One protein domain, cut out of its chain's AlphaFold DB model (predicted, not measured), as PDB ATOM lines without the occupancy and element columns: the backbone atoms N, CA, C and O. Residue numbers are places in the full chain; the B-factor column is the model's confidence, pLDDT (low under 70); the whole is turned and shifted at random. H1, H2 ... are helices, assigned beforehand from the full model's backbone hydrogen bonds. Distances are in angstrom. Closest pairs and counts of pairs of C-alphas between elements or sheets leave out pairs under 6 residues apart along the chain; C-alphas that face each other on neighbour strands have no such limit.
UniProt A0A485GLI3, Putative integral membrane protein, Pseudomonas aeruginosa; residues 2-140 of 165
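AT A GLANCE: This is residues 2 to 140 of the 165 residues of the protein "Putative integral membrane protein" of Pseudomonas aeruginosa (UniProt A0A485GLI3). Two long helices, H4 and H6, run side by side in opposite ways and make most of a rod, with tiny H5 at the turn between them. At the other end is a head of shorter helices: H1 and H7 pack on H4, with residues 56 to 68 of H4 meeting H1 and residues 55 to 62 meeting H7, while H2 packs on H1 and H3 packs on both H1 and H7. The printed part has 139 residues with seven named helices, H1 to H7 in chain order, and no named strand; its class is all helix. It is loose, with a radius of gyration of the C-alphas of 18.9 A, and spans 67 by 31 by 21 A.

HOW THE PARTS SIT: H4, residues 52 to 83, is the hub and touches four other helices. It touches H6, residues 92 to 123, at a shallow tilt of 22 degrees, opposite ways; their closest C-alphas, of Lys 83 and Val 95, are 6.1 A apart. H5, residues 86 to 89, only just touches H6, with 3 pairs of C-alphas within 8 A, and only at the corner, closest at Val 88 and Ala 94, 5.8 A. H1, residues 2 to 18, touches residues 56 to 68 of H4 at a steep tilt of 45 degrees, opposite ways, with the C-alphas of Leu 10 and Ala 60 closest at 4.9 A. H2, residues 25 to 31, touches H1 at a steep tilt of 49 degrees, closest at the C-alphas of Lys 9 and Ala 31, 4.9 A. H7, residues 126 to 140, touches H4 at a shallow tilt of 31 degrees, opposite ways, closest at the C-alphas of Leu 59 and Ser 126, 5.7 A. H3, residues 40 to 47, touches H7, with the C-alphas of Ala 45 and His 134 5.4 A apart; they are only just about perpendicular, at 73 degrees. H1 and H6 are apart. In H1, H2, H3, H4, H6 and H7 every O i to N i+4 pair is within hydrogen-bond range; H5 is too short for such a pair.

IN THESE COORDINATES: H4 begins at C-alpha 52, (9.574, -26.784, 12.273), and is 46.0 A long; H6 is 46.2 A long. H1 begins at C-alpha 2, (26.525, -38.916, 18.442), and is 23.9 A long. H7, 21.0 A long, ends at C-alpha 140, (3.809, -16.445, -2.703). H2, H3 and H5 are shorter.

THE WHOLE: The two C-alphas farthest apart, of Ala 90 and Gly 140, are 68.3 A apart. The printed part has no cut and no long link. The mean pLDDT of the printed part is 92.1, and that of H7 is 80; no printed residue is under 70.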
ATOM      1  N   ILE A   2      27.406 -39.522  19.472       86.00
ATOM      2  CA  ILE A   2      26.525 -38.916  18.442       86.00
ATOM      3  C   ILE A   2      25.169 -38.500  19.021       86.00
ATOM      4  O   ILE A   2      24.713 -37.396  18.761       86.00
ATOM      5  N   GLN A   3      24.553 -39.356  19.842       90.94
ATOM      6  CA  GLN A   3      23.271 -39.053  20.486       90.94
ATOM      7  C   GLN A   3      23.350 -37.822  21.404       90.94
ATOM      8  O   GLN A   3      22.461 -36.982  21.393       90.94
ATOM      9  N   GLU A   4      24.443 -37.692  22.150       93.38
ATOM     10  CA  GLU A   4      24.693 -36.567  23.055       93.38
ATOM     11  C   GLU A   4      24.924 -35.258  22.284       93.38
ATOM     12  O   GLU A   4      24.333 -34.228  22.607       93.38
ATOM     13  N   GLU A   5      25.725 -35.302  21.212       94.56
ATOM     14  CA  GLU A   5      25.875 -34.166  20.296       94.56
ATOM     15  C   GLU A   5      24.532 -33.796  19.675       94.56
ATOM     16  O   GLU A   5      24.172 -32.625  19.642       94.56
ATOM     17  N   TYR A   6      23.755 -34.782  19.237       95.44
ATOM     18  CA  TYR A   6      22.430 -34.561  18.677       95.44
ATOM     19  C   TYR A   6      21.489 -33.864  19.658       95.44
ATOM     20  O   TYR A   6      20.879 -32.864  19.289       95.44
ATOM     21  N   GLU A   7      21.395 -34.343  20.896       96.44
ATOM     22  CA  GLU A   7      20.570 -33.724  21.937       96.44
ATOM     23  C   GLU A   7      21.025 -32.292  22.231       96.44
ATOM     24  O   GLU A   7      20.197 -31.382  22.289       96.44
ATOM     25  N   THR A   8      22.339 -32.065  22.293       96.56
ATOM     26  CA  THR A   8      22.924 -30.734  22.497       96.56
ATOM     27  C   THR A   8      22.580 -29.782  21.349       96.56
ATOM     28  O   THR A   8      22.110 -28.665  21.584       96.56
ATOM     29  N   LYS A   9      22.772 -30.213  20.093       96.12
ATOM     30  CA  LYS A   9      22.447 -29.408  18.903       96.12
ATOM     31  C   LYS A   9      20.946 -29.161  18.792       96.12
ATOM     32  O   LYS A   9      20.538 -28.053  18.448       96.12
ATOM     33  N   LEU A  10      20.125 -30.159  19.114       96.62
ATOM     34  CA  LEU A  10      18.671 -30.047  19.092       96.62
ATOM     35  C   LEU A  10      18.181 -29.034  20.124       96.62
ATOM     36  O   LEU A  10      17.385 -28.165  19.777       96.62
ATOM     37  N   GLN A  11      18.679 -29.109  21.358       96.81
ATOM     38  CA  GLN A  11      18.320 -28.157  22.402       96.81
ATOM     39  C   GLN A  11      18.726 -26.731  22.010       96.81
ATOM     40  O   GLN A  11      17.903 -25.820  22.082       96.81
ATOM     41  N   ALA A  12      19.960 -26.537  21.532       96.19
ATOM     42  CA  ALA A  12      20.435 -25.226  21.092       96.19
ATOM     43  C   ALA A  12      19.563 -24.654  19.959       96.19
ATOM     44  O   ALA A  12      19.192 -23.479  19.983       96.19
ATOM     45  N   LEU A  13      19.181 -25.490  18.989       95.50
ATOM     46  CA  LEU A  13      18.253 -25.110  17.926       95.50
ATOM     47  C   LEU A  13      16.868 -24.748  18.468       95.50
ATOM     48  O   LEU A  13      16.320 -23.721  18.083       95.50
ATOM     49  N   GLN A  14      16.303 -25.539  19.377       95.38
ATOM     50  CA  GLN A  14      14.986 -25.268  19.958       95.38
ATOM     51  C   GLN A  14      14.960 -23.950  20.732       95.38
ATOM     52  O   GLN A  14      14.034 -23.156  20.569       95.38
ATOM     53  N   GLU A  15      15.984 -23.672  21.534       96.12
ATOM     54  CA  GLU A  15      16.106 -22.416  22.277       96.12
ATOM     55  C   GLU A  15      16.244 -21.206  21.342       96.12
ATOM     56  O   GLU A  15      15.666 -20.148  21.598       96.12
ATOM     57  N   LEU A  16      16.976 -21.361  20.235       95.94
ATOM     58  CA  LEU A  16      17.092 -20.326  19.209       95.94
ATOM     59  C   LEU A  16      15.765 -20.096  18.497       95.94
ATOM     60  O   LEU A  16      15.367 -18.952  18.294       95.94
ATOM     61  N   VAL A  17      15.059 -21.157  18.116       94.75
ATOM     62  CA  VAL A  17      13.825 -21.037  17.340       94.75
ATOM     63  C   VAL A  17      12.685 -20.497  18.212       94.75
ATOM     64  O   VAL A  17      12.025 -19.548  17.803       94.75
ATOM     65  N   THR A  18      12.537 -20.971  19.451       93.94
ATOM     66  CA  THR A  18      11.547 -20.448  20.422       93.94
ATOM     67  C   THR A  18      11.856 -19.031  20.914       93.94
ATOM     68  O   THR A  18      10.989 -18.375  21.486       93.94
ATOM     69  N   GLY A  19      13.081 -18.542  20.700       92.38
ATOM     70  CA  GLY A  19      13.522 -17.232  21.178       92.38
ATOM     71  C   GLY A  19      13.939 -17.212  22.650       92.38
ATOM     72  O   GLY A  19      14.237 -16.137  23.167       92.38
ATOM     73  N   ALA A  20      14.026 -18.373  23.311       93.88
ATOM     74  CA  ALA A  20      14.601 -18.494  24.653       93.88
ATOM     75  C   ALA A  20      16.072 -18.040  24.694       93.88
ATOM     76  O   ALA A  20      16.539 -17.530  25.713       93.88
ATOM     77  N   ARG A  21      16.795 -18.180  23.573       93.31
ATOM     78  CA  ARG A  21      18.124 -17.590  23.366       93.31
ATOM     79  C   ARG A  21      18.139 -16.643  22.160       93.31
ATOM     80  O   ARG A  21      17.545 -16.946  21.124       93.31
ATOM     81  N   PRO A  22      18.862 -15.509  22.245       93.69
ATOM     82  CA  PRO A  22      19.024 -14.604  21.112       93.69
ATOM     83  C   PRO A  22      19.911 -15.224  20.020       93.69
ATOM     84  O   PRO A  22      20.834 -15.984  20.315       93.69
ATOM     85  N   THR A  23      19.691 -14.834  18.760       94.19
ATOM     86  CA  THR A  23      20.487 -15.256  17.588       94.19
ATOM     87  C   THR A  23      21.821 -14.494  17.501       94.19
ATOM     88  O   THR A  23      22.103 -13.770  16.539       94.19
ATOM     89  N   THR A  24      22.628 -14.610  18.558       95.56
ATOM     90  CA  THR A  24      24.027 -14.159  18.606       95.56
ATOM     91  C   THR A  24      24.925 -15.153  17.870       95.56
ATOM     92  O   THR A  24      24.563 -16.318  17.727       95.56
ATOM     93  N   LEU A  25      26.109 -14.712  17.430       93.50
ATOM     94  CA  LEU A  25      27.077 -15.586  16.750       93.50
ATOM     95  C   LEU A  25      27.418 -16.821  17.596       93.50
ATOM     96  O   LEU A  25      27.276 -17.937  17.120       93.50
ATOM     97  N   ALA A  26      27.720 -16.630  18.883       94.50
ATOM     98  CA  ALA A  26      28.059 -17.732  19.783       94.50
ATOM     99  C   ALA A  26      26.938 -18.781  19.922       94.50
ATOM    100  O   ALA A  26      27.209 -19.978  19.958       94.50
ATOM    101  N   ASN A  27      25.670 -18.355  19.979       95.12
ATOM    102  CA  ASN A  27      24.549 -19.293  20.084       95.12
ATOM    103  C   ASN A  27      24.294 -20.031  18.760       95.12
ATOM    104  O   ASN A  27      23.935 -21.206  18.769       95.12
ATOM    105  N   LEU A  28      24.488 -19.348  17.629       95.12
ATOM    106  CA  LEU A  28      24.394 -19.942  16.298       95.12
ATOM    107  C   LEU A  28      25.501 -20.982  16.064       95.12
ATOM    108  O   LEU A  28      25.213 -22.081  15.592       95.12
ATOM    109  N   ASP A  29      26.731 -20.680  16.484       94.19
ATOM    110  CA  ASP A  29      27.869 -21.606  16.429       94.19
ATOM    111  C   ASP A  29      27.632 -22.840  17.311       94.19
ATOM    112  O   ASP A  29      27.933 -23.965  16.913       94.19
ATOM    113  N   ALA A  30      27.022 -22.658  18.489       94.12
ATOM    114  CA  ALA A  30      26.670 -23.767  19.375       94.12
ATOM    115  C   ALA A  30      25.652 -24.732  18.738       94.12
ATOM    116  O   ALA A  30      25.743 -25.944  18.951       94.12
ATOM    117  N   ALA A  31      24.718 -24.212  17.939       94.06
ATOM    118  CA  ALA A  31      23.704 -24.993  17.237       94.06
ATOM    119  C   ALA A  31      24.218 -25.655  15.944       94.06
ATOM    120  O   ALA A  31      23.691 -26.692  15.542       94.06
ATOM    121  N   GLY A  32      25.229 -25.074  15.294       92.50
ATOM    122  CA  GLY A  32      25.841 -25.596  14.071       92.50
ATOM    123  C   GLY A  32      27.134 -26.378  14.299       92.50
ATOM    124  O   GLY A  32      27.430 -26.848  15.399       92.50
ATOM    125  N   SER A  33      27.913 -26.517  13.235       93.00
ATOM    126  CA  SER A  33      29.289 -27.032  13.237       93.00
ATOM    127  C   SER A  33      30.152 -26.192  12.292       93.00
ATOM    128  O   SER A  33      29.630 -25.346  11.559       93.00
ATOM    129  N   SER A  34      31.469 -26.422  12.259       89.31
ATOM    130  CA  SER A  34      32.345 -25.649  11.368       89.31
ATOM    131  C   SER A  34      32.023 -25.884   9.889       89.31
ATOM    132  O   SER A  34      32.167 -24.973   9.077       89.31
ATOM    133  N   SER A  35      31.612 -27.100   9.528       86.94
ATOM    134  CA  SER A  35      31.258 -27.482   8.156       86.94
ATOM    135  C   SER A  35      29.759 -27.384   7.848       86.94
ATOM    136  O   SER A  35      29.368 -27.497   6.684       86.94
ATOM    137  N   LEU A  36      28.923 -27.123   8.856       88.75
ATOM    138  CA  LEU A  36      27.496 -26.825   8.719       88.75
ATOM    139  C   LEU A  36      27.138 -25.618   9.609       88.75
ATOM    140  O   LEU A  36      26.523 -25.776  10.670       88.75
ATOM    141  N   PRO A  37      27.525 -24.395   9.197       90.75
ATOM    142  CA  PRO A  37      27.202 -23.196   9.951       90.75
ATOM    143  C   PRO A  37      25.696 -22.930   9.899       90.75
ATOM    144  O   PRO A  37      25.084 -22.903   8.826       90.75
ATOM    145  N   ILE A  38      25.099 -22.692  11.064       93.50
ATOM    146  CA  ILE A  38      23.702 -22.275  11.174       93.50
ATOM    147  C   ILE A  38      23.673 -20.756  11.255       93.50
ATOM    148  O   ILE A  38      24.304 -20.153  12.114       93.50
ATOM    149  N   THR A  39      22.950 -20.117  10.342       93.94
ATOM    150  CA  THR A  39      22.864 -18.654  10.286       93.94
ATOM    151  C   THR A  39      21.547 -18.164  10.867       93.94
ATOM    152  O   THR A  39      20.574 -18.912  10.978       93.94
ATOM    153  N   ARG A  40      21.478 -16.867  11.184       94.44
ATOM    154  CA  ARG A  40      20.225 -16.230  11.610       94.44
ATOM    155  C   ARG A  40      19.085 -16.477  10.615       94.44
ATOM    156  O   ARG A  40      17.992 -16.817  11.048       94.44
ATOM    157  N   GLY A  41      19.357 -16.385   9.311       91.50
ATOM    158  CA  GLY A  41      18.349 -16.619   8.275       91.50
ATOM    159  C   GLY A  41      17.807 -18.051   8.269       91.50
ATOM    160  O   GLY A  41      16.625 -18.248   8.018       91.50
ATOM    161  N   VAL A  42      18.629 -19.052   8.610       93.50
ATOM    162  CA  VAL A  42      18.156 -20.440   8.777       93.50
ATOM    163  C   VAL A  42      17.215 -20.549   9.976       93.50
ATOM    164  O   VAL A  42      16.180 -21.196   9.868       93.50
ATOM    165  N   ILE A  43      17.538 -19.897  11.099       95.44
ATOM    166  CA  ILE A  43      16.671 -19.890  12.288       95.44
ATOM    167  C   ILE A  43      15.344 -19.185  12.005       95.44
ATOM    168  O   ILE A  43      14.297 -19.707  12.364       95.44
ATOM    169  N   GLU A  44      15.371 -18.024  11.353       93.12
ATOM    170  CA  GLU A  44      14.160 -17.281  10.982       93.12
ATOM    171  C   GLU A  44      13.287 -18.085  10.014       93.12
ATOM    172  O   GLU A  44      12.100 -18.270  10.261       93.12
ATOM    173  N   ALA A  45      13.889 -18.677   8.982       91.62
ATOM    174  CA  ALA A  45      13.178 -19.555   8.061       91.62
ATOM    175  C   ALA A  45      12.567 -20.782   8.760       91.62
ATOM    176  O   ALA A  45      11.478 -21.217   8.385       91.62
ATOM    177  N   LEU A  46      13.249 -21.323   9.775       92.81
ATOM    178  CA  LEU A  46      12.773 -22.455  10.567       92.81
ATOM    179  C   LEU A  46      11.617 -22.061  11.504       92.81
ATOM    180  O   LEU A  46      10.689 -22.849  11.646       92.81
ATOM    181  N   ARG A  47      11.634 -20.851  12.089       93.62
ATOM    182  CA  ARG A  47      10.516 -20.297  12.886       93.62
ATOM    183  C   ARG A  47       9.226 -20.179  12.077       93.62
ATOM    184  O   ARG A  47       8.146 -20.400  12.610       93.62
ATOM    185  N   ASP A  48       9.355 -19.848  10.798       89.94
ATOM    186  CA  ASP A  48       8.224 -19.663   9.885       89.94
ATOM    187  C   ASP A  48       7.802 -20.965   9.171       89.94
ATOM    188  O   ASP A  48       7.056 -20.920   8.186       89.94
ATOM    189  N   GLU A  49       8.325 -22.130   9.571       88.88
ATOM    190  CA  GLU A  49       7.987 -23.420   8.964       88.88
ATOM    191  C   GLU A  49       6.883 -24.147   9.756       88.88
ATOM    192  O   GLU A  49       7.024 -24.339  10.961       88.88
ATOM    193  N   PRO A  50       5.819 -24.655   9.102       87.50
ATOM    194  CA  PRO A  50       4.809 -25.475   9.781       87.50
ATOM    195  C   PRO A  50       5.385 -26.785  10.347       87.50
ATOM    196  O   PRO A  50       5.028 -27.198  11.446       87.50
ATOM    197  N   ASP A  51       6.329 -27.404   9.633       88.44
ATOM    198  CA  ASP A  51       7.023 -28.634  10.033       88.44
ATOM    199  C   ASP A  51       8.331 -28.355  10.801       88.44
ATOM    200  O   ASP A  51       9.296 -29.125  10.711       88.44
ATOM    201  N   GLN A  52       8.389 -27.241  11.542       90.50
ATOM    202  CA  GLN A  52       9.574 -26.784  12.273       90.50
ATOM    203  C   GLN A  52      10.225 -27.897  13.103       90.50
ATOM    204  O   GLN A  52      11.444 -28.042  13.086       90.50
ATOM    205  N   ASP A  53       9.433 -28.689  13.828       90.06
ATOM    206  CA  ASP A  53       9.961 -29.697  14.753       90.06
ATOM    207  C   ASP A  53      10.688 -30.828  14.005       90.06
ATOM    208  O   ASP A  53      11.766 -31.274  14.403       90.06
ATOM    209  N   MET A  54      10.142 -31.248  12.860       91.12
ATOM    210  CA  MET A  54      10.743 -32.275  12.010       91.12
ATOM    211  C   MET A  54      12.003 -31.750  11.314       91.12
ATOM    212  O   MET A  54      13.050 -32.403  11.365       91.12
ATOM    213  N   LEU A  55      11.943 -30.555  10.714       91.44
ATOM    214  CA  LEU A  55      13.106 -29.949  10.058       91.44
ATOM    215  C   LEU A  55      14.210 -29.581  11.057       91.44
ATOM    216  O   LEU A  55      15.387 -29.768  10.756       91.44
ATOM    217  N   GLY A  56      13.846 -29.131  12.257       93.25
ATOM    218  CA  GLY A  56      14.775 -28.824  13.341       93.25
ATOM    219  C   GLY A  56      15.527 -30.061  13.822       93.25
ATOM    220  O   GLY A  56      16.751 -30.029  13.919       93.25
ATOM    221  N   ARG A  57      14.831 -31.189  14.029       93.44
ATOM    222  CA  ARG A  57      15.468 -32.478  14.362       93.44
ATOM    223  C   ARG A  57      16.413 -32.950  13.267       93.44
ATOM    224  O   ARG A  57      17.520 -33.392  13.557       93.44
ATOM    225  N   ARG A  58      16.017 -32.822  12.002       91.69
ATOM    226  CA  ARG A  58      16.891 -33.183  10.878       91.69
ATOM    227  C   ARG A  58      18.149 -32.325  10.829       91.69
ATOM    228  O   ARG A  58      19.247 -32.872  10.752       91.69
ATOM    229  N   LEU A  59      17.991 -31.007  10.940       93.31
ATOM    230  CA  LEU A  59      19.103 -30.061  10.960       93.31
ATOM    231  C   LEU A  59      20.047 -30.324  12.142       93.31
ATOM    232  O   LEU A  59      21.258 -30.383  11.945       93.31
ATOM    233  N   ALA A  60      19.502 -30.567  13.339       94.44
ATOM    234  CA  ALA A  60      20.277 -30.940  14.522       94.44
ATOM    235  C   ALA A  60      21.104 -32.207  14.281       94.44
ATOM    236  O   ALA A  60      22.268 -32.283  14.663       94.44
ATOM    237  N   SER A  61      20.514 -33.201  13.617       93.56
ATOM    238  CA  SER A  61      21.173 -34.474  13.341       93.56
ATOM    239  C   SER A  61      22.288 -34.354  12.297       93.56
ATOM    240  O   SER A  61      23.334 -34.981  12.449       93.56
ATOM    241  N   GLU A  62      22.111 -33.521  11.267       92.94
ATOM    242  CA  GLU A  62      23.186 -33.196  10.317       92.94
ATOM    243  C   GLU A  62      24.329 -32.425  10.991       92.94
ATOM    244  O   GLU A  62      25.499 -32.763  10.794       92.94
ATOM    245  N   ALA A  63      24.004 -31.424  11.817       93.94
ATOM    246  CA  ALA A  63      24.994 -30.637  12.551       93.94
ATOM    247  C   ALA A  63      25.774 -31.499  13.559       93.94
ATOM    248  O   ALA A  63      26.991 -31.364  13.680       93.94
ATOM    249  N   ALA A  64      25.097 -32.429  14.237       94.88
ATOM    250  CA  ALA A  64      25.712 -33.356  15.181       94.88
ATOM    251  C   ALA A  64      26.682 -34.326  14.498       94.88
ATOM    252  O   ALA A  64      27.821 -34.452  14.939       94.88
ATOM    253  N   LEU A  65      26.281 -34.967  13.393       94.56
ATOM    254  CA  LEU A  65      27.181 -35.847  12.636       94.56
ATOM    255  C   LEU A  65      28.408 -35.099  12.114       94.56
ATOM    256  O   LEU A  65      29.526 -35.600  12.189       94.56
ATOM    257  N   SER A  66      28.200 -33.882  11.617       94.56
ATOM    258  CA  SER A  66      29.274 -33.011  11.158       94.56
ATOM    259  C   SER A  66      30.239 -32.629  12.298       94.56
ATOM    260  O   SER A  66      31.448 -32.775  12.136       94.56
ATOM    261  N   SER A  67      29.720 -32.253  13.474       95.38
ATOM    262  CA  SER A  67      30.501 -31.985  14.699       95.38
ATOM    263  C   SER A  67      31.325 -33.206  15.134       95.38
ATOM    264  O   SER A  67      32.519 -33.104  15.418       95.38
ATOM    265  N   VAL A  68      30.714 -34.395  15.135       95.88
ATOM    266  CA  VAL A  68      31.387 -35.650  15.500       95.88
ATOM    267  C   VAL A  68      32.501 -36.000  14.513       95.88
ATOM    268  O   VAL A  68      33.600 -36.352  14.943       95.88
ATOM    269  N   LEU A  69      32.260 -35.847  13.210       95.31
ATOM    270  CA  LEU A  69      33.272 -36.073  12.178       95.31
ATOM    271  C   LEU A  69      34.469 -35.122  12.337       95.31
ATOM    272  O   LEU A  69      35.617 -35.551  12.237       95.31
ATOM    273  N   GLU A  70      34.221 -33.845  12.636       94.81
ATOM    274  CA  GLU A  70      35.273 -32.858  12.915       94.81
ATOM    275  C   GLU A  70      36.126 -33.265  14.128       94.81
ATOM    276  O   GLU A  70      37.359 -33.242  14.057       94.81
ATOM    277  N   LYS A  71      35.485 -33.708  15.219       95.81
ATOM    278  CA  LYS A  71      36.173 -34.213  16.418       95.81
ATOM    279  C   LYS A  71      36.999 -35.465  16.127       95.81
ATOM    280  O   LYS A  71      38.136 -35.554  16.586       95.81
ATOM    281  N   ALA A  72      36.467 -36.398  15.341       96.12
ATOM    282  CA  ALA A  72      37.171 -37.615  14.950       96.12
ATOM    283  C   ALA A  72      38.421 -37.304  14.109       96.12
ATOM    284  O   ALA A  72      39.503 -37.813  14.395       96.12
ATOM    285  N   LEU A  73      38.313 -36.393  13.135       96.56
ATOM    286  CA  LEU A  73      39.453 -35.942  12.327       96.56
ATOM    287  C   LEU A  73      40.524 -35.240  13.174       96.56
ATOM    288  O   LEU A  73      41.723 -35.416  12.940       96.56
ATOM    289  N   LEU A  74      40.120 -34.442  14.167       96.75
ATOM    290  CA  LEU A  74      41.054 -33.819  15.104       96.75
ATOM    291  C   LEU A  74      41.754 -34.862  15.987       96.75
ATOM    292  O   LEU A  74      42.971 -34.790  16.171       96.75
ATOM    293  N   LEU A  75      41.008 -35.843  16.500       96.88
ATOM    294  CA  LEU A  75      41.557 -36.942  17.290       96.88
ATOM    295  C   LEU A  75      42.570 -37.752  16.475       96.88
ATOM    296  O   LEU A  75      43.668 -38.000  16.962       96.88
ATOM    297  N   GLN A  76      42.260 -38.065  15.217       96.81
ATOM    298  CA  GLN A  76      43.164 -38.776  14.313       96.81
ATOM    299  C   GLN A  76      44.495 -38.027  14.153       96.81
ATOM    300  O   GLN A  76      45.571 -38.593  14.339       96.81
ATOM    301  N   ARG A  77      44.441 -36.714  13.888       97.19
ATOM    302  CA  ARG A  77      45.643 -35.863  13.798       97.19
ATOM    303  C   ARG A  77      46.437 -35.856  15.102       97.19
ATOM    304  O   ARG A  77      47.668 -35.862  15.070       97.19
ATOM    305  N   THR A  78      45.739 -35.849  16.234       97.25
ATOM    306  CA  THR A  78      46.348 -35.850  17.568       97.25
ATOM    307  C   THR A  78      47.045 -37.181  17.852       97.25
ATOM    308  O   THR A  78      48.199 -37.167  18.268       97.25
ATOM    309  N   LEU A  79      46.414 -38.317  17.536       95.94
ATOM    310  CA  LEU A  79      47.001 -39.657  17.655       95.94
ATOM    311  C   LEU A  79      48.249 -39.809  16.783       95.94
ATOM    312  O   LEU A  79      49.298 -40.217  17.273       95.94
ATOM    313  N   LEU A  80      48.177 -39.408  15.510       95.44
ATOM    314  CA  LEU A  80      49.320 -39.476  14.595       95.44
ATOM    315  C   LEU A  80      50.472 -38.557  15.015       95.44
ATOM    316  O   LEU A  80      51.636 -38.869  14.766       95.44
ATOM    317  N   THR A  81      50.164 -37.423  15.646       96.88
ATOM    318  CA  THR A  81      51.182 -36.540  16.227       96.88
ATOM    319  C   THR A  81      51.792 -37.174  17.477       96.88
ATOM    320  O   THR A  81      53.012 -37.213  17.592       96.88
ATOM    321  N   GLY A  82      50.970 -37.746  18.361       95.69
ATOM    322  CA  GLY A  82      51.417 -38.470  19.552       95.69
ATOM    323  C   GLY A  82      52.289 -39.683  19.221       95.69
ATOM    324  O   GLY A  82      53.295 -39.906  19.882       95.69
ATOM    325  N   LYS A  83      51.991 -40.401  18.132       95.94
ATOM    326  CA  LYS A  83      52.824 -41.503  17.620       95.94
ATOM    327  C   LYS A  83      54.260 -41.071  17.306       95.94
ATOM    328  O   LYS A  83      55.186 -41.864  17.440       95.94
ATOM    329  N   LYS A  84      54.442 -39.830  16.847       95.56
ATOM    330  CA  LYS A  84      55.749 -39.265  16.468       95.56
ATOM    331  C   LYS A  84      56.524 -38.702  17.657       95.56
ATOM    332  O   LYS A  84      57.647 -38.240  17.475       95.56
ATOM    333  N   GLU A  85      55.932 -38.689  18.846       97.50
ATOM    334  CA  GLU A  85      56.605 -38.232  20.053       97.50
ATOM    335  C   GLU A  85      57.753 -39.207  20.398       97.50
ATOM    336  O   GLU A  85      57.546 -40.419  20.322       97.50
ATOM    337  N   PRO A  86      58.971 -38.728  20.725       96.62
ATOM    338  CA  PRO A  86      60.147 -39.587  20.884       96.62
ATOM    339  C   PRO A  86      59.990 -40.760  21.860       96.62
ATOM    340  O   PRO A  86      60.491 -41.848  21.578       96.62
ATOM    341  N   ASN A  87      59.298 -40.572  22.985       95.38
ATOM    342  CA  ASN A  87      59.099 -41.625  23.980       95.38
ATOM    343  C   ASN A  87      58.097 -42.681  23.493       95.38
ATOM    344  O   ASN A  87      58.245 -43.861  23.812       95.38
ATOM    345  N   VAL A  88      57.103 -42.275  22.701       95.25
ATOM    346  CA  VAL A  88      56.143 -43.190  22.061       95.25
ATOM    347  C   VAL A  88      56.794 -43.928  20.895       95.25
ATOM    348  O   VAL A  88      56.698 -45.148  20.815       95.25
ATOM    349  N   ALA A  89      57.505 -43.214  20.020       95.94
ATOM    350  CA  ALA A  89      58.151 -43.772  18.834       95.94
ATOM    351  C   ALA A  89      59.258 -44.784  19.173       95.94
ATOM    352  O   ALA A  89      59.502 -45.707  18.402       95.94
ATOM    353  N   ALA A  90      59.912 -44.629  20.329       96.56
ATOM    354  CA  ALA A  90      60.898 -45.580  20.837       96.56
ATOM    355  C   ALA A  90      60.276 -46.847  21.460       96.56
ATOM    356  O   ALA A  90      61.007 -47.778  21.797       96.56
ATOM    357  N   ASN A  91      58.950 -46.900  21.632       97.50
ATOM    358  CA  ASN A  91      58.236 -48.015  22.245       97.50
ATOM    359  C   ASN A  91      57.327 -48.711  21.220       97.50
ATOM    360  O   ASN A  91      56.226 -48.250  20.925       97.50
ATOM    361  N   GLU A  92      57.767 -49.865  20.713       95.56
ATOM    362  CA  GLU A  92      57.036 -50.631  19.693       95.56
ATOM    363  C   GLU A  92      55.609 -51.009  20.119       95.56
ATOM    364  O   GLU A  92      54.695 -50.943  19.300       95.56
ATOM    365  N   LEU A  93      55.388 -51.341  21.398       97.00
ATOM    366  CA  LEU A  93      54.050 -51.656  21.913       97.00
ATOM    367  C   LEU A  93      53.134 -50.428  21.871       97.00
ATOM    368  O   LEU A  93      51.959 -50.542  21.526       97.00
ATOM    369  N   ALA A  94      53.671 -49.247  22.188       95.62
ATOM    370  CA  ALA A  94      52.916 -48.000  22.122       95.62
ATOM    371  C   ALA A  94      52.581 -47.623  20.670       95.62
ATOM    372  O   ALA A  94      51.449 -47.240  20.384       95.62
ATOM    373  N   VAL A  95      53.529 -47.790  19.741       97.19
ATOM    374  CA  VAL A  95      53.305 -47.581  18.299       97.19
ATOM    375  C   VAL A  95      52.201 -48.505  17.782       97.19
ATOM    376  O   VAL A  95      51.281 -48.024  17.122       97.19
ATOM    377  N   GLN A  96      52.258 -49.801  18.106       96.81
ATOM    378  CA  GLN A  96      51.244 -50.775  17.687       96.81
ATOM    379  C   GLN A  96      49.858 -50.445  18.247       96.81
ATOM    380  O   GLN A  96      48.875 -50.508  17.510       96.81
ATOM    381  N   ALA A  97      49.773 -50.047  19.521       96.00
ATOM    382  CA  ALA A  97      48.515 -49.623  20.127       96.00
ATOM    383  C   ALA A  97      47.927 -48.395  19.412       96.00
ATOM    384  O   ALA A  97      46.745 -48.383  19.076       96.00
ATOM    385  N   VAL A  98      48.751 -47.382  19.111       96.00
ATOM    386  CA  VAL A  98      48.290 -46.196  18.370       96.00
ATOM    387  C   VAL A  98      47.843 -46.554  16.951       96.00
ATOM    388  O   VAL A  98      46.853 -46.002  16.479       96.00
ATOM    389  N   ASP A  99      48.527 -47.480  16.275       96.56
ATOM    390  CA  ASP A  99      48.122 -47.941  14.943       96.56
ATOM    391  C   ASP A  99      46.773 -48.665  14.962       96.56
ATOM    392  O   ASP A  99      45.920 -48.380  14.121       96.56
ATOM    393  N   GLN A 100      46.547 -49.534  15.949       96.88
ATOM    394  CA  GLN A 100      45.270 -50.222  16.123       96.88
ATOM    395  C   GLN A 100      44.117 -49.232  16.355       96.88
ATOM    396  O   GLN A 100      43.093 -49.309  15.673       96.88
ATOM    397  N   GLU A 101      44.298 -48.279  17.273       96.88
ATOM    398  CA  GLU A 101      43.292 -47.249  17.559       96.88
ATOM    399  C   GLU A 101      43.060 -46.327  16.353       96.88
ATOM    400  O   GLU A 101      41.921 -45.977  16.045       96.88
ATOM    401  N   ASN A 102      44.115 -45.970  15.613       97.12
ATOM    402  CA  ASN A 102      43.986 -45.159  14.404       97.12
ATOM    403  C   ASN A 102      43.215 -45.899  13.298       97.12
ATOM    404  O   ASN A 102      42.366 -45.289  12.652       97.12
ATOM    405  N   SER A 103      43.446 -47.201  13.097       97.50
ATOM    406  CA  SER A 103      42.675 -47.999  12.133       97.50
ATOM    407  C   SER A 103      41.195 -48.110  12.511       97.50
ATOM    408  O   SER A 103      40.331 -47.973  11.644       97.50
ATOM    409  N   ALA A 104      40.884 -48.304  13.797       97.00
ATOM    410  CA  ALA A 104      39.502 -48.300  14.277       97.00
ATOM    411  C   ALA A 104      38.832 -46.931  14.059       97.00
ATOM    412  O   ALA A 104      37.704 -46.850  13.568       97.00
ATOM    413  N   LEU A 105      39.552 -45.844  14.352       97.31
ATOM    414  CA  LEU A 105      39.072 -44.479  14.142       97.31
ATOM    415  C   LEU A 105      38.857 -44.152  12.657       97.31
ATOM    416  O   LEU A 105      37.874 -43.502  12.312       97.31
ATOM    417  N   GLU A 106      39.734 -44.612  11.765       97.69
ATOM    418  CA  GLU A 106      39.574 -44.454  10.315       97.69
ATOM    419  C   GLU A 106      38.311 -45.143   9.799       97.69
ATOM    420  O   GLU A 106      37.584 -44.575   8.978       97.69
ATOM    421  N   GLN A 107      38.014 -46.345  10.295       97.38
ATOM    422  CA  GLN A 107      36.772 -47.034   9.964       97.38
ATOM    423  C   GLN A 107      35.553 -46.230  10.433       97.38
ATOM    424  O   GLN A 107      34.614 -46.044   9.658       97.38
ATOM    425  N   GLU A 108      35.588 -45.690  11.651       95.94
ATOM    426  CA  GLU A 108      34.493 -44.878  12.180       95.94
ATOM    427  C   GLU A 108      34.306 -43.566  11.402       95.94
ATOM    428  O   GLU A 108      33.186 -43.205  11.048       95.94
ATOM    429  N   ILE A 109      35.393 -42.883  11.035       96.69
ATOM    430  CA  ILE A 109      35.353 -41.689  10.174       96.69
ATOM    431  C   ILE A 109      34.684 -42.007   8.830       96.69
ATOM    432  O   ILE A 109      33.868 -41.220   8.342       96.69
ATOM    433  N   ASN A 110      35.002 -43.158   8.233       97.50
ATOM    434  CA  ASN A 110      34.378 -43.591   6.986       97.50
ATOM    435  C   ASN A 110      32.883 -43.880   7.171       97.50
ATOM    436  O   ASN A 110      32.083 -43.416   6.359       97.50
ATOM    437  N   ASN A 111      32.494 -44.554   8.258       95.88
ATOM    438  CA  ASN A 111      31.088 -44.799   8.590       95.88
ATOM    439  C   ASN A 111      30.310 -43.481   8.729       95.88
ATOM    440  O   ASN A 111      29.267 -43.312   8.099       95.88
ATOM    441  N   LEU A 112      30.851 -42.519   9.484       94.75
ATOM    442  CA  LEU A 112      30.254 -41.196   9.691       94.75
ATOM    443  C   LEU A 112      30.107 -40.416   8.382       94.75
ATOM    444  O   LEU A 112      29.083 -39.772   8.142       94.75
ATOM    445  N   LYS A 113      31.122 -40.479   7.512       94.94
ATOM    446  CA  LYS A 113      31.074 -39.863   6.182       94.94
ATOM    447  C   LYS A 113      29.949 -40.470   5.345       94.94
ATOM    448  O   LYS A 113      29.157 -39.722   4.772       94.94
ATOM    449  N   THR A 114      29.867 -41.800   5.295       95.12
ATOM    450  CA  THR A 114      28.810 -42.512   4.571       95.12
ATOM    451  C   THR A 114      27.433 -42.180   5.137       95.12
ATOM    452  O   THR A 114      26.517 -41.897   4.371       95.12
ATOM    453  N   GLU A 115      27.272 -42.133   6.460       93.12
ATOM    454  CA  GLU A 115      26.006 -41.762   7.092       93.12
ATOM    455  C   GLU A 115      25.577 -40.330   6.729       93.12
ATOM    456  O   GLU A 115      24.421 -40.098   6.358       93.12
ATOM    457  N   LEU A 116      26.501 -39.367   6.783       90.69
ATOM    458  CA  LEU A 116      26.225 -37.977   6.416       90.69
ATOM    459  C   LEU A 116      25.838 -37.844   4.933       90.69
ATOM    460  O   LEU A 116      24.904 -37.111   4.596       90.69
ATOM    461  N   GLU A 117      26.529 -38.556   4.043       91.00
ATOM    462  CA  GLU A 117      26.240 -38.576   2.606       91.00
ATOM    463  C   GLU A 117      24.884 -39.224   2.293       91.00
ATOM    464  O   GLU A 117      24.099 -38.673   1.512       91.00
ATOM    465  N   LEU A 118      24.564 -40.342   2.951       90.50
ATOM    466  CA  LEU A 118      23.272 -41.014   2.827       90.50
ATOM    467  C   LEU A 118      22.132 -40.095   3.256       90.50
ATOM    468  O   LEU A 118      21.144 -39.967   2.536       90.50
ATOM    469  N   ARG A 119      22.274 -39.388   4.380       86.56
ATOM    470  CA  ARG A 119      21.255 -38.438   4.850       86.56
ATOM    471  C   ARG A 119      21.055 -37.283   3.874       86.56
ATOM    472  O   ARG A 119      19.913 -36.939   3.572       86.56
ATOM    473  N   ARG A 120      22.140 -36.734   3.321       84.88
ATOM    474  CA  ARG A 120      22.066 -35.681   2.294       84.88
ATOM    475  C   ARG A 120      21.398 -36.168   1.010       84.88
ATOM    476  O   ARG A 120      20.607 -35.427   0.438       84.88
ATOM    477  N   THR A 121      21.678 -37.396   0.580       83.50
ATOM    478  CA  THR A 121      21.099 -37.980  -0.640       83.50
ATOM    479  C   THR A 121      19.623 -38.334  -0.466       83.50
ATOM    480  O   THR A 121      18.811 -38.023  -1.331       83.50
ATOM    481  N   LEU A 122      19.257 -38.958   0.657       80.56
ATOM    482  CA  LEU A 122      17.891 -39.424   0.914       80.56
ATOM    483  C   LEU A 122      16.938 -38.291   1.294       80.56
ATOM    484  O   LEU A 122      15.759 -38.340   0.954       80.56
ATOM    485  N   ALA A 123      17.430 -37.289   2.022       73.44
ATOM    486  CA  ALA A 123      16.581 -36.271   2.628       73.44
ATOM    487  C   ALA A 123      16.827 -34.857   2.061       73.44
ATOM    488  O   ALA A 123      15.994 -33.968   2.265       73.44
ATOM    489  N   GLY A 124      17.920 -34.636   1.324       74.75
ATOM    490  CA  GLY A 124      18.354 -33.316   0.858       74.75
ATOM    491  C   GLY A 124      19.048 -32.498   1.956       74.75
ATOM    492  O   GLY A 124      18.867 -32.756   3.144       74.75
ATOM    493  N   ASN A 125      19.838 -31.490   1.567       79.88
ATOM    494  CA  ASN A 125      20.488 -30.561   2.503       79.88
ATOM    495  C   ASN A 125      19.426 -29.760   3.278       79.88
ATOM    496  O   ASN A 125      18.742 -28.916   2.691       79.88
ATOM    497  N   SER A 126      19.299 -30.020   4.584       77.56
ATOM    498  CA  SER A 126      18.201 -29.476   5.392       77.56
ATOM    499  C   SER A 126      18.234 -27.949   5.487       77.56
ATOM    500  O   SER A 126      17.194 -27.312   5.334       77.56
ATOM    501  N   ALA A 127      19.411 -27.332   5.647       75.44
ATOM    502  CA  ALA A 127      19.534 -25.872   5.716       75.44
ATOM    503  C   ALA A 127      19.094 -25.192   4.407       75.44
ATOM    504  O   ALA A 127      18.328 -24.227   4.431       75.44
ATOM    505  N   MET A 128      19.519 -25.722   3.254       81.25
ATOM    506  CA  MET A 128      19.081 -25.198   1.953       81.25
ATOM    507  C   MET A 128      17.587 -25.422   1.718       81.25
ATOM    508  O   MET A 128      16.914 -24.524   1.215       81.25
ATOM    509  N   ALA A 129      17.056 -26.587   2.099       81.50
ATOM    510  CA  ALA A 129      15.636 -26.889   1.960       81.50
ATOM    511  C   ALA A 129      14.764 -25.923   2.782       81.50
ATOM    512  O   ALA A 129      13.763 -25.423   2.270       81.50
ATOM    513  N   ILE A 130      15.175 -25.612   4.019       82.12
ATOM    514  CA  ILE A 130      14.508 -24.634   4.893       82.12
ATOM    515  C   ILE A 130      14.492 -23.244   4.232       82.12
ATOM    516  O   ILE A 130      13.432 -22.633   4.084       82.12
ATOM    517  N   ILE A 131      15.646 -22.766   3.752       81.19
ATOM    518  CA  ILE A 131      15.766 -21.450   3.096       81.19
ATOM    519  C   ILE A 131      14.928 -21.373   1.808       81.19
ATOM    520  O   ILE A 131      14.257 -20.366   1.558       81.19
ATOM    521  N   GLN A 132      14.950 -22.418   0.975       83.75
ATOM    522  CA  GLN A 132      14.178 -22.458  -0.272       83.75
ATOM    523  C   GLN A 132      12.674 -22.410  -0.001       83.75
ATOM    524  O   GLN A 132      11.964 -21.622  -0.625       83.75
ATOM    525  N   ARG A 133      12.189 -23.199   0.964       81.94
ATOM    526  CA  ARG A 133      10.778 -23.196   1.370       81.94
ATOM    527  C   ARG A 133      10.337 -21.828   1.881       81.94
ATOM    528  O   ARG A 133       9.301 -21.325   1.446       81.94
ATOM    529  N   HIS A 134      11.147 -21.197   2.731       82.88
ATOM    530  CA  HIS A 134      10.878 -19.845   3.217       82.88
ATOM    531  C   HIS A 134      10.835 -18.824   2.069       82.88
ATOM    532  O   HIS A 134       9.908 -18.022   1.988       82.88
ATOM    533  N   SER A 135      11.767 -18.906   1.114       80.06
ATOM    534  CA  SER A 135      11.793 -18.021  -0.061       80.06
ATOM    535  C   SER A 135      10.552 -18.180  -0.946       80.06
ATOM    536  O   SER A 135       9.986 -17.183  -1.394       80.06
ATOM    537  N   ILE A 136      10.090 -19.418  -1.169       82.25
ATOM    538  CA  ILE A 136       8.858 -19.710  -1.923       82.25
ATOM    539  C   ILE A 136       7.638 -19.123  -1.208       82.25
ATOM    540  O   ILE A 136       6.812 -18.476  -1.851       82.25
ATOM    541  N   ARG A 137       7.538 -19.276   0.118       80.31
ATOM    542  CA  ARG A 137       6.448 -18.674   0.903       80.31
ATOM    543  C   ARG A 137       6.482 -17.148   0.853       80.31
ATOM    544  O   ARG A 137       5.452 -16.533   0.598       80.31
ATOM    545  N   ALA A 138       7.658 -16.543   1.011       77.31
ATOM    546  CA  ALA A 138       7.843 -15.094   0.931       77.31
ATOM    547  C   ALA A 138       7.583 -14.519  -0.478       77.31
ATOM    548  O   ALA A 138       7.283 -13.333  -0.624       77.31
ATOM    549  N   ALA A 139       7.736 -15.323  -1.533       75.56
ATOM    550  CA  ALA A 139       7.364 -14.953  -2.898       75.56
ATOM    551  C   ALA A 139       5.855 -15.129  -3.146       75.56
ATOM    552  O   ALA A 139       5.235 -14.265  -3.761       75.56
ATOM    553  N   GLY A 140       5.252 -16.201  -2.626       72.50
ATOM    554  CA  GLY A 140       3.809 -16.445  -2.703       72.50
ATOM    555  C   GLY A 140       2.984 -15.418  -1.924       72.50
ATOM    556  O   GLY A 140       1.949 -14.970  -2.413       72.50
TER     557      GLY A 140